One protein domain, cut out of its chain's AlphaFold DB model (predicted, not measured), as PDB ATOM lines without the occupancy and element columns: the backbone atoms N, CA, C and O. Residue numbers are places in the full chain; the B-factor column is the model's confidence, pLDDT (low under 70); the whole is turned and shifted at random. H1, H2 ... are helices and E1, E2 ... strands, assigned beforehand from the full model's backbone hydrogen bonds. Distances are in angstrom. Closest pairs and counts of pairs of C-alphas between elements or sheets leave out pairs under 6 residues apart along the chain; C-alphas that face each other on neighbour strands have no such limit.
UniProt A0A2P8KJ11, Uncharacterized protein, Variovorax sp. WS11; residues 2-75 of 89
ATOM      1  N   TRP A   2     -35.357  36.291  43.717       90.25
ATOM      2  CA  TRP A   2     -35.205  37.754  43.624       90.25
ATOM      3  C   TRP A   2     -34.578  38.207  42.302       90.25
ATOM      4  O   TRP A   2     -35.218  38.902  41.514       90.25
ATOM      5  N   GLN A   3     -33.321  37.828  42.050       92.25
ATOM      6  CA  GLN A   3     -32.558  38.401  40.936       92.25
ATOM      7  C   GLN A   3     -33.158  38.044  39.570       92.25
ATOM      8  O   GLN A   3     -33.037  38.818  38.628       92.25
ATOM      9  N   MET A   4     -33.869  36.917  39.467       94.50
ATOM     10  CA  MET A   4     -34.551  36.497  38.238       94.50
ATOM     11  C   MET A   4     -35.770  37.378  37.962       94.50
ATOM     12  O   MET A   4     -35.951  37.844  36.839       94.50
ATOM     13  N   VAL A   5     -36.575  37.652  38.993       95.12
ATOM     14  CA  VAL A   5     -37.730  38.559  38.896       95.12
ATOM     15  C   VAL A   5     -37.264  39.965  38.531       95.12
ATOM     16  O   VAL A   5     -37.806  40.572  37.607       95.12
ATOM     17  N   LYS A   6     -36.211  40.449  39.202       94.81
ATOM     18  CA  LYS A   6     -35.602  41.752  38.926       94.81
ATOM     19  C   LYS A   6     -35.081  41.839  37.490       94.81
ATOM     20  O   LYS A   6     -35.430  42.775  36.781       94.81
ATOM     21  N   ALA A   7     -34.314  40.849  37.035       95.56
ATOM     22  CA  ALA A   7     -33.787  40.812  35.673       95.56
ATOM     23  C   ALA A   7     -34.905  40.792  34.618       95.56
ATOM     24  O   ALA A   7     -34.840  41.537  33.642       95.56
ATOM     25  N   GLY A   8     -35.958  39.998  34.830       96.31
ATOM     26  CA  GLY A   8     -37.120  39.957  33.940       96.31
ATOM     27  C   GLY A   8     -37.856  41.296  33.866       96.31
ATOM     28  O   GLY A   8     -38.178  41.774  32.779       96.31
ATOM     29  N   ARG A   9     -38.105  41.922  35.019       96.12
ATOM     30  CA  ARG A   9     -38.884  43.163  35.101       96.12
ATOM     31  C   ARG A   9     -38.091  44.385  34.656       96.12
ATOM     32  O   ARG A   9     -38.546  45.122  33.794       96.12
ATOM     33  N   GLU A  10     -36.922  44.606  35.245       95.62
ATOM     34  CA  GLU A  10     -36.117  45.810  35.012       95.62
ATOM     35  C   GLU A  10     -35.237  45.683  33.768       95.62
ATOM     36  O   GLU A  10     -35.040  46.662  33.056       95.62
ATOM     37  N   GLY A  11     -34.719  44.484  33.485       95.62
ATOM     38  CA  GLY A  11     -33.844  44.253  32.336       95.62
ATOM     39  C   GLY A  11     -34.606  44.098  31.020       95.62
ATOM     40  O   GLY A  11     -34.177  44.623  29.997       95.62
ATOM     41  N   PHE A  12     -35.744  43.398  31.046       96.31
ATOM     42  CA  PHE A  12     -36.516  43.070  29.840       96.31
ATOM     43  C   PHE A  12     -37.900  43.734  29.778       96.31
ATOM     44  O   PHE A  12     -38.615  43.548  28.796       96.31
ATOM     45  N   GLY A  13     -38.307  44.493  30.802       97.25
ATOM     46  CA  GLY A  13     -39.621  45.147  30.833       97.25
ATOM     47  C   GLY A  13     -40.801  44.175  30.947       97.25
ATOM     48  O   GLY A  13     -41.929  44.538  30.611       97.25
ATOM     49  N   LEU A  14     -40.570  42.928  31.376       97.81
ATOM     50  CA  LEU A  14     -41.614  41.905  31.431       97.81
ATOM     51  C   LEU A  14     -42.544  42.129  32.626       97.81
ATOM     52  O   LEU A  14     -42.121  42.516  33.717       97.81
ATOM     53  N   SER A  15     -43.822  41.803  32.443       96.62
ATOM     54  CA  SER A  15     -44.837  41.888  33.494       96.62
ATOM     55  C   SER A  15     -45.860  40.752  33.400       96.62
ATOM     56  O   SER A  15     -45.908  40.009  32.413       96.62
ATOM     57  N   GLY A  16     -46.652  40.586  34.465       95.44
ATOM     58  CA  GLY A  16     -47.748  39.620  34.532       95.44
ATOM     59  C   GLY A  16     -47.330  38.189  34.182       95.44
ATOM     60  O   GLY A  16     -46.293  37.689  34.625       95.44
ATOM     61  N   THR A  17     -48.140  37.529  33.357       96.31
ATOM     62  CA  THR A  17     -47.930  36.134  32.941       96.31
ATOM     63  C   THR A  17     -46.646  35.930  32.140       96.31
ATOM     64  O   THR A  17     -46.045  34.861  32.220       96.31
ATOM     65  N   VAL A  18     -46.185  36.949  31.411       97.69
ATOM     66  CA  VAL A  18     -44.943  36.872  30.629       97.69
ATOM     67  C   VAL A  18     -43.729  36.844  31.555       97.69
ATOM     68  O   VAL A  18     -42.828  36.029  31.364       97.69
ATOM     69  N   LEU A  19     -43.731  37.673  32.603       97.44
ATOM     70  CA  LEU A  19     -42.687  37.639  33.628       97.44
ATOM     71  C   LEU A  19     -42.684  36.295  34.371       97.44
ATOM     72  O   LEU A  19     -41.622  35.705  34.563       97.44
ATOM     73  N   ALA A  20     -43.859  35.776  34.736       97.19
ATOM     74  CA  ALA A  20     -43.973  34.465  35.373       97.19
ATOM     75  C   ALA A  20     -43.429  33.338  34.475       97.19
ATOM     76  O   ALA A  20     -42.670  32.485  34.936       97.19
ATOM     77  N   ALA A  21     -43.746  33.361  33.176       97.50
ATOM     78  CA  ALA A  21     -43.241  32.390  32.210       97.50
ATOM     79  C   ALA A  21     -41.715  32.472  32.037       97.50
ATOM     80  O   ALA A  21     -41.059  31.430  31.967       97.50
ATOM     81  N   PHE A  22     -41.156  33.686  32.014       97.56
ATOM     82  CA  PHE A  22     -39.711  33.917  31.982       97.56
ATOM     83  C   PHE A  22     -39.018  33.305  33.205       97.56
ATOM     84  O   PHE A  22     -38.101  32.501  33.050       97.56
ATOM     85  N   VAL A  23     -39.496  33.621  34.414       97.06
ATOM     86  CA  VAL A  23     -38.920  33.096  35.663       97.06
ATOM     87  C   VAL A  23     -39.041  31.574  35.720       97.06
ATOM     88  O   VAL A  23     -38.065  30.898  36.037       97.06
ATOM     89  N   ARG A  24     -40.197  31.017  35.334       97.31
ATOM     90  CA  ARG A  24     -40.409  29.563  35.269       97.31
ATOM     91  C   ARG A  24     -39.380  28.889  34.367       97.31
ATOM     92  O   ARG A  24     -38.759  27.918  34.783       97.31
ATOM     93  N   ARG A  25     -39.195  29.406  33.149       96.44
ATOM     94  CA  ARG A  25     -38.253  28.832  32.181       96.44
ATOM     95  C   ARG A  25     -36.817  28.912  32.688       96.44
ATOM     96  O   ARG A  25     -36.070  27.955  32.543       96.44
ATOM     97  N   PHE A  26     -36.450  30.025  33.318       95.62
ATOM     98  CA  PHE A  26     -35.127  30.196  33.910       95.62
ATOM     99  C   PHE A  26     -34.855  29.151  35.006       95.62
ATOM    100  O   PHE A  26     -33.798  28.525  35.016       95.62
ATOM    101  N   ILE A  27     -35.822  28.932  35.904       96.25
ATOM    102  CA  ILE A  27     -35.732  27.918  36.966       96.25
ATOM    103  C   ILE A  27     -35.632  26.511  36.380       96.25
ATOM    104  O   ILE A  27     -34.756  25.748  36.780       96.25
ATOM    105  N   GLU A  28     -36.500  26.181  35.425       96.25
ATOM    106  CA  GLU A  28     -36.518  24.875  34.764       96.25
ATOM    107  C   GLU A  28     -35.147  24.530  34.165       96.25
ATOM    108  O   GLU A  28     -34.617  23.457  34.443       96.25
ATOM    109  N   GLU A  29     -34.548  25.452  33.407       95.69
ATOM    110  CA  GLU A  29     -33.254  25.236  32.747       95.69
ATOM    111  C   GLU A  29     -32.093  25.115  33.744       95.69
ATOM    112  O   GLU A  29     -31.244  24.238  33.595       95.69
ATOM    113  N   MET A  30     -32.062  25.930  34.804       94.38
ATOM    114  CA  MET A  30     -31.035  25.790  35.847       94.38
ATOM    115  C   MET A  30     -31.106  24.428  36.538       94.38
ATOM    116  O   MET A  30     -30.078  23.781  36.736       94.38
ATOM    117  N   VAL A  31     -32.312  23.998  36.920       95.25
ATOM    118  CA  VAL A  31     -32.495  22.733  37.637       95.25
ATOM    119  C   VAL A  31     -32.245  21.546  36.708       95.25
ATOM    120  O   VAL A  31     -31.632  20.566  37.122       95.25
ATOM    121  N   ALA A  32     -32.627  21.643  35.431       95.19
ATOM    122  CA  ALA A  32     -32.246  20.663  34.414       95.19
ATOM    123  C   ALA A  32     -30.719  20.581  34.228       95.19
ATOM    124  O   ALA A  32     -30.189  19.497  33.989       95.19
ATOM    125  N   GLY A  33     -30.008  21.699  34.403       94.38
ATOM    126  CA  GLY A  33     -28.545  21.762  34.433       94.38
ATOM    127  C   GLY A  33     -27.899  21.221  35.715       94.38
ATOM    128  O   GLY A  33     -26.673  21.166  35.789       94.38
ATOM    129  N   GLY A  34     -28.686  20.817  36.717       93.75
ATOM    130  CA  GLY A  34     -28.200  20.251  37.977       93.75
ATOM    131  C   GLY A  34     -28.113  21.237  39.141       93.75
ATOM    132  O   GLY A  34     -27.566  20.880  40.181       93.75
ATOM    133  N   ALA A  35     -28.631  22.461  39.003       94.62
ATOM    134  CA  ALA A  35     -28.783  23.352  40.149       94.62
ATOM    135  C   ALA A  35     -29.894  22.850  41.084       94.62
ATOM    136  O   ALA A  35     -30.927  22.347  40.643       94.62
ATOM    137  N   GLU A  36     -29.717  23.048  42.385       93.94
ATOM    138  CA  GLU A  36     -30.684  22.655  43.403       93.94
ATOM    139  C   GLU A  36     -31.227  23.888  44.134       93.94
ATOM    140  O   GLU A  36     -30.469  24.829  44.390       93.94
ATOM    141  N   PRO A  37     -32.530  23.917  44.478       95.00
ATOM    142  CA  PRO A  37     -33.076  24.971  45.314       95.00
ATOM    143  C   PRO A  37     -32.533  24.845  46.744       95.00
ATOM    144  O   PRO A  37     -32.598  23.778  47.364       95.00
ATOM    145  N   ILE A  38     -32.041  25.957  47.277       94.06
ATOM    146  CA  ILE A  38     -31.490  26.071  48.630       94.06
ATOM    147  C   ILE A  38     -32.181  27.207  49.393       94.06
ATOM    148  O   ILE A  38     -32.720  28.147  48.797       94.06
ATOM    149  N   VAL A  39     -32.170  27.114  50.717       94.69
ATOM    150  CA  VAL A  39     -32.712  28.116  51.644       94.69
ATOM    151  C   VAL A  39     -31.710  28.395  52.755       94.69
ATOM    152  O   VAL A  39     -30.848  27.554  53.026       94.69
ATOM    153  N   GLY A  40     -31.821  29.568  53.380       92.69
ATOM    154  CA  GLY A  40     -30.999  29.919  54.532       92.69
ATOM    155  C   GLY A  40     -31.213  28.929  55.678       92.69
ATOM    156  O   GLY A  40     -32.348  28.658  56.070       92.69
ATOM    157  N   ASP A  41     -30.121  28.384  56.202       93.75
ATOM    158  CA  ASP A  41     -30.103  27.428  57.304       93.75
ATOM    159  C   ASP A  41     -28.854  27.637  58.163       93.75
ATOM    160  O   ASP A  41     -27.754  27.204  57.823       93.75
ATOM    161  N   MET A  42     -29.040  28.272  59.319       91.88
ATOM    162  CA  MET A  42     -27.964  28.572  60.270       91.88
ATOM    163  C   MET A  42     -27.307  27.324  60.878       91.88
ATOM    164  O   MET A  42     -26.248  27.442  61.491       91.88
ATOM    165  N   SER A  43     -27.926  26.145  60.752       92.44
ATOM    166  CA  SER A  43     -27.350  24.879  61.217       92.44
ATOM    167  C   SER A  43     -26.436  24.216  60.182       92.44
ATOM    168  O   SER A  43     -25.675  23.310  60.530       92.44
ATOM    169  N   ALA A  44     -26.471  24.675  58.928       90.00
ATOM    170  CA  ALA A  44     -25.648  24.146  57.856       90.00
ATOM    171  C   ALA A  44     -24.242  24.781  57.840       90.00
ATOM    172  O   ALA A  44     -24.101  25.964  58.159       90.00
ATOM    173  N   PRO A  45     -23.197  24.052  57.394       83.12
ATOM    174  CA  PRO A  45     -21.805  24.525  57.403       83.12
ATOM    175  C   PRO A  45     -21.553  25.872  56.706       83.12
ATOM    176  O   PRO A  45     -20.617  26.580  57.068       83.12
ATOM    177  N   PHE A  46     -22.393  26.239  55.734       85.25
ATOM    178  CA  PHE A  46     -22.283  27.487  54.972       85.25
ATOM    179  C   PHE A  46     -23.523  28.376  55.079       85.25
ATOM    180  O   PHE A  46     -23.681  29.306  54.292       85.25
ATOM    181  N   GLY A  47     -24.413  28.100  56.037       91.25
ATOM    182  CA  GLY A  47     -25.648  28.864  56.195       91.25
ATOM    183  C   GLY A  47     -26.731  28.531  55.164       91.25
ATOM    184  O   GLY A  47     -27.706  29.271  55.069       91.25
ATOM    185  N   TRP A  48     -26.571  27.457  54.384       92.44
ATOM    186  CA  TRP A  48     -27.493  27.055  53.319       92.44
ATOM    187  C   TRP A  48     -27.779  25.560  53.357       92.44
ATOM    188  O   TRP A  48     -26.857  24.753  53.466       92.44
ATOM    189  N   SER A  49     -29.046  25.203  53.165       92.81
ATOM    190  CA  SER A  49     -29.483  23.814  53.025       92.81
ATOM    191  C   SER A  49     -30.339  23.628  51.786       92.81
ATOM    192  O   SER A  49     -31.163  24.479  51.435       92.81
ATOM    193  N   ARG A  50     -30.182  22.471  51.139       92.81
ATOM    194  CA  ARG A  50     -31.075  22.023  50.068       92.81
ATOM    195  C   ARG A  50     -32.504  21.913  50.593       92.81
ATOM    196  O   ARG A  50     -32.738  21.339  51.655       92.81
ATOM    197  N   THR A  51     -33.468  22.378  49.805       92.62
ATOM    198  CA  THR A  51     -34.891  22.161  50.081       92.62
ATOM    199  C   THR A  51     -35.528  21.224  49.059       92.62
ATOM    200  O   THR A  51     -35.310  21.337  47.856       92.62
ATOM    201  N   THR A  52     -36.352  20.292  49.534       91.69
ATOM    202  CA  THR A  52     -37.165  19.391  48.696       91.69
ATOM    203  C   THR A  52     -38.639  19.801  48.657       91.69
ATOM    204  O   THR A  52     -39.448  19.131  48.015       91.69
ATOM    205  N   LYS A  53     -38.997  20.930  49.297       93.81
ATOM    206  CA  LYS A  53     -40.375  21.452  49.403       93.81
ATOM    207  C   LYS A  53     -41.068  21.599  48.044       93.81
ATOM    208  O   LYS A  53     -42.277  21.428  47.953       93.81
ATOM    209  N   TYR A  54     -40.307  21.913  46.998       92.44
ATOM    210  CA  TYR A  54     -40.829  22.228  45.666       92.44
ATOM    211  C   TYR A  54     -40.831  21.023  44.712       92.44
ATOM    212  O   TYR A  54     -41.107  21.169  43.527       92.44
ATOM    213  N   GLY A  55     -40.539  19.822  45.219       91.00
ATOM    214  CA  GLY A  55     -40.474  18.598  44.428       91.00
ATOM    215  C   GLY A  55     -39.055  18.235  43.993       91.00
ATOM    216  O   GLY A  55     -38.068  18.781  44.481       91.00
ATOM    217  N   ILE A  56     -38.971  17.250  43.095       86.00
ATOM    218  CA  ILE A  56     -37.703  16.626  42.675       86.00
ATOM    219  C   ILE A  56     -37.421  16.750  41.174       86.00
ATOM    220  O   ILE A  56     -36.271  16.623  40.765       86.00
ATOM    221  N   ARG A  57     -38.444  16.984  40.342       91.69
ATOM    222  CA  ARG A  57     -38.272  17.156  38.892       91.69
ATOM    223  C   ARG A  57     -38.128  18.646  38.563       91.69
ATOM    224  O   ARG A  57     -38.852  19.442  39.164       91.69
ATOM    225  N   PRO A  58     -37.291  19.029  37.578       92.81
ATOM    226  CA  PRO A  58     -37.083  20.434  37.211       92.81
ATOM    227  C   PRO A  58     -38.380  21.210  36.964       92.81
ATOM    228  O   PRO A  58     -38.571  22.300  37.501       92.81
ATOM    229  N   LEU A  59     -39.308  20.610  36.212       92.94
ATOM    230  CA  LEU A  59     -40.592  21.226  35.893       92.94
ATOM    231  C   LEU A  59     -41.476  21.423  37.135       92.94
ATOM    232  O   LEU A  59     -42.084  22.481  37.278       92.94
ATOM    233  N   ASP A  60     -41.524  20.444  38.042       94.06
ATOM    234  CA  ASP A  60     -42.336  20.539  39.264       94.06
ATOM    235  C   ASP A  60     -41.809  21.642  40.189       94.06
ATOM    236  O   ASP A  60     -42.595  22.417  40.735       94.06
ATOM    237  N   ILE A  61     -40.480  21.749  40.309       95.38
ATOM    238  CA  ILE A  61     -39.810  22.790  41.099       95.38
ATOM    239  C   ILE A  61     -40.128  24.172  40.535       95.38
ATOM    240  O   ILE A  61     -40.533  25.065  41.282       95.38
ATOM    241  N   ALA A  62     -39.996  24.341  39.217       96.12
ATOM    242  CA  ALA A  62     -40.281  25.604  38.550       96.12
ATOM    243  C   ALA A  62     -41.749  26.027  38.708       96.12
ATOM    244  O   ALA A  62     -42.014  27.182  39.039       96.12
ATOM    245  N   ILE A  63     -42.694  25.101  38.500       96.06
ATOM    246  CA  ILE A  63     -44.130  25.366  38.673       96.06
ATOM    247  C   ILE A  63     -44.423  25.742  40.126       96.06
ATOM    248  O   ILE A  63     -44.992  26.800  40.372       96.06
ATOM    249  N   SER A  64     -43.978  24.931  41.089       96.38
ATOM    250  CA  SER A  64     -44.305  25.132  42.507       96.38
ATOM    251  C   SER A  64     -43.804  26.477  43.038       96.38
ATOM    252  O   SER A  64     -44.524  27.159  43.765       96.38
ATOM    253  N   LEU A  65     -42.586  26.883  42.659       95.75
ATOM    254  CA  LEU A  65     -42.004  28.163  43.072       95.75
ATOM    255  C   LEU A  65     -42.727  29.365  42.462       95.75
ATOM    256  O   LEU A  65     -43.004  30.340  43.163       95.75
ATOM    257  N   VAL A  66     -43.031  29.308  41.163       96.50
ATOM    258  CA  VAL A  66     -43.719  30.409  40.476       96.50
ATOM    259  C   VAL A  66     -45.171  30.516  40.936       96.50
ATOM    260  O   VAL A  66     -45.660  31.627  41.133       96.50
ATOM    261  N   ASP A  67     -45.844  29.395  41.184       96.00
ATOM    262  CA  ASP A  67     -47.199  29.379  41.733       96.00
ATOM    263  C   ASP A  67     -47.241  29.955  43.152       96.00
ATOM    264  O   ASP A  67     -48.148  30.717  43.478       96.00
ATOM    265  N   GLU A  68     -46.271  29.616  44.007       95.44
ATOM    266  CA  GLU A  68     -46.174  30.189  45.354       95.44
ATOM    267  C   GLU A  68     -45.984  31.709  45.299       95.44
ATOM    268  O   GLU A  68     -46.717  32.444  45.961       95.44
ATOM    269  N   TRP A  69     -45.060  32.183  44.463       95.12
ATOM    270  CA  TRP A  69     -44.794  33.611  44.294       95.12
ATOM    271  C   TRP A  69     -45.978  34.380  43.708       95.12
ATOM    272  O   TRP A  69     -46.393  35.407  44.242       95.12
ATOM    273  N   THR A  70     -46.555  33.891  42.615       95.19
ATOM    274  CA  THR A  70     -47.682  34.578  41.969       95.19
ATOM    275  C   THR A  70     -48.925  34.592  42.856       95.19
ATOM    276  O   THR A  70     -49.671  35.569  42.832       95.19
ATOM    277  N   ARG A  71     -49.125  33.557  43.686       95.69
ATOM    278  CA  ARG A  71     -50.208  33.508  44.677       95.69
ATOM    279  C   ARG A  71     -49.964  34.432  45.868       95.69
ATOM    280  O   ARG A  71     -50.932  34.984  46.382       95.69
ATOM    281  N   SER A  72     -48.718  34.587  46.323       94.31
ATOM    282  CA  SER A  72     -48.404  35.504  47.427       94.31
ATOM    283  C   SER A  72     -48.569  36.967  47.013       94.31
ATOM    284  O   SER A  72     -48.927  37.799  47.843       94.31
ATOM    285  N   GLY A  73     -48.309  37.282  45.738       91.88
ATOM    286  CA  GLY A  73     -48.294  38.654  45.229       91.88
ATOM    287  C   GLY A  73     -47.125  39.492  45.762       91.88
ATOM    288  O   GLY A  73     -47.099  40.701  45.549       91.88
ATOM    289  N   VAL A  74     -46.168  38.862  46.451       92.44
ATOM    290  CA  VAL A  74     -45.002  39.509  47.062       92.44
ATOM    291  C   VAL A  74     -43.752  39.050  46.335       92.44
ATOM    292  O   VAL A  74     -43.492  37.851  46.249       92.44
ATOM    293  N   ASP A  75     -42.971  39.996  45.815       92.56
ATOM    294  CA  ASP A  75     -41.720  39.669  45.140       92.56
ATOM    295  C   ASP A  75     -40.723  38.994  46.099       92.56
ATOM    296  O   ASP A  75     -40.581  39.429  47.242       92.56
TER     297      ASP A  75
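Overview. This is residues 2 to 75 of the 89 residues of an uncharacterized protein of Variovorax sp. WS11 (UniProt A0A2P8KJ11). Two helices, H2 and H3, lie side by side and run opposite ways; a third, H1, packs across residues 19 to 26 of H2, and a small two-stranded hairpin, E1 and E2, lies toward the other end of the long axis. The printed part has 74 residues, with three named helices and two named strands in the order H1, H2, E1, E2, H3; the sheet is E1 - E2, antiparallel, and the class is mostly helix. The whole is compact, with a radius of gyration of the C-alphas of 13.0 A, yet elongated, spanning 38 by 23 by 22 A.

Arrangement. Start at H1, residues 2 to 12, which touches H2, residues 16 to 32, at a steep tilt of 55 degrees, opposite ways. Their closest C-alphas, those of Gly 8 and Leu 19, are 6.0 A apart; H2 touches H1 with residues 19 to 26 alone. Next come E1, residues 36 to 40, and E2, residues 48 to 50, an antiparallel hairpin at 141 degrees. Look for N 39 and O 49 at 2.9 A, within hydrogen-bond range. H3, residues 58 to 72, touches H2 at a shallow tilt of 33 degrees, only just short of steep, opposite ways; the closest C-alphas, Glu 28 and Pro 58, are 5.1 A apart. E1 is near H2 and near H3, with 5 pairs of C-alphas within 10 A in each case, while H1 and H3 are apart. In H1, H2 and H3 every O i to N i+4 pair is within hydrogen-bond range.

Along the chain. Find C-alpha 2 at (-35.205, 37.754, 43.624), where H1 begins. H2 runs 24.5 A, from (-47.748, 39.620, 34.532) at C-alpha 16. H3 runs 21.4 A and ends at C-alpha 72, (-48.404, 35.504, 47.427).

Size, cuts and confidence. The farthest C-alphas, Gly 13 and Ser 43, are 38.5 A apart. The printed part has no cut and no long link. No printed residue is under 70 in pLDDT.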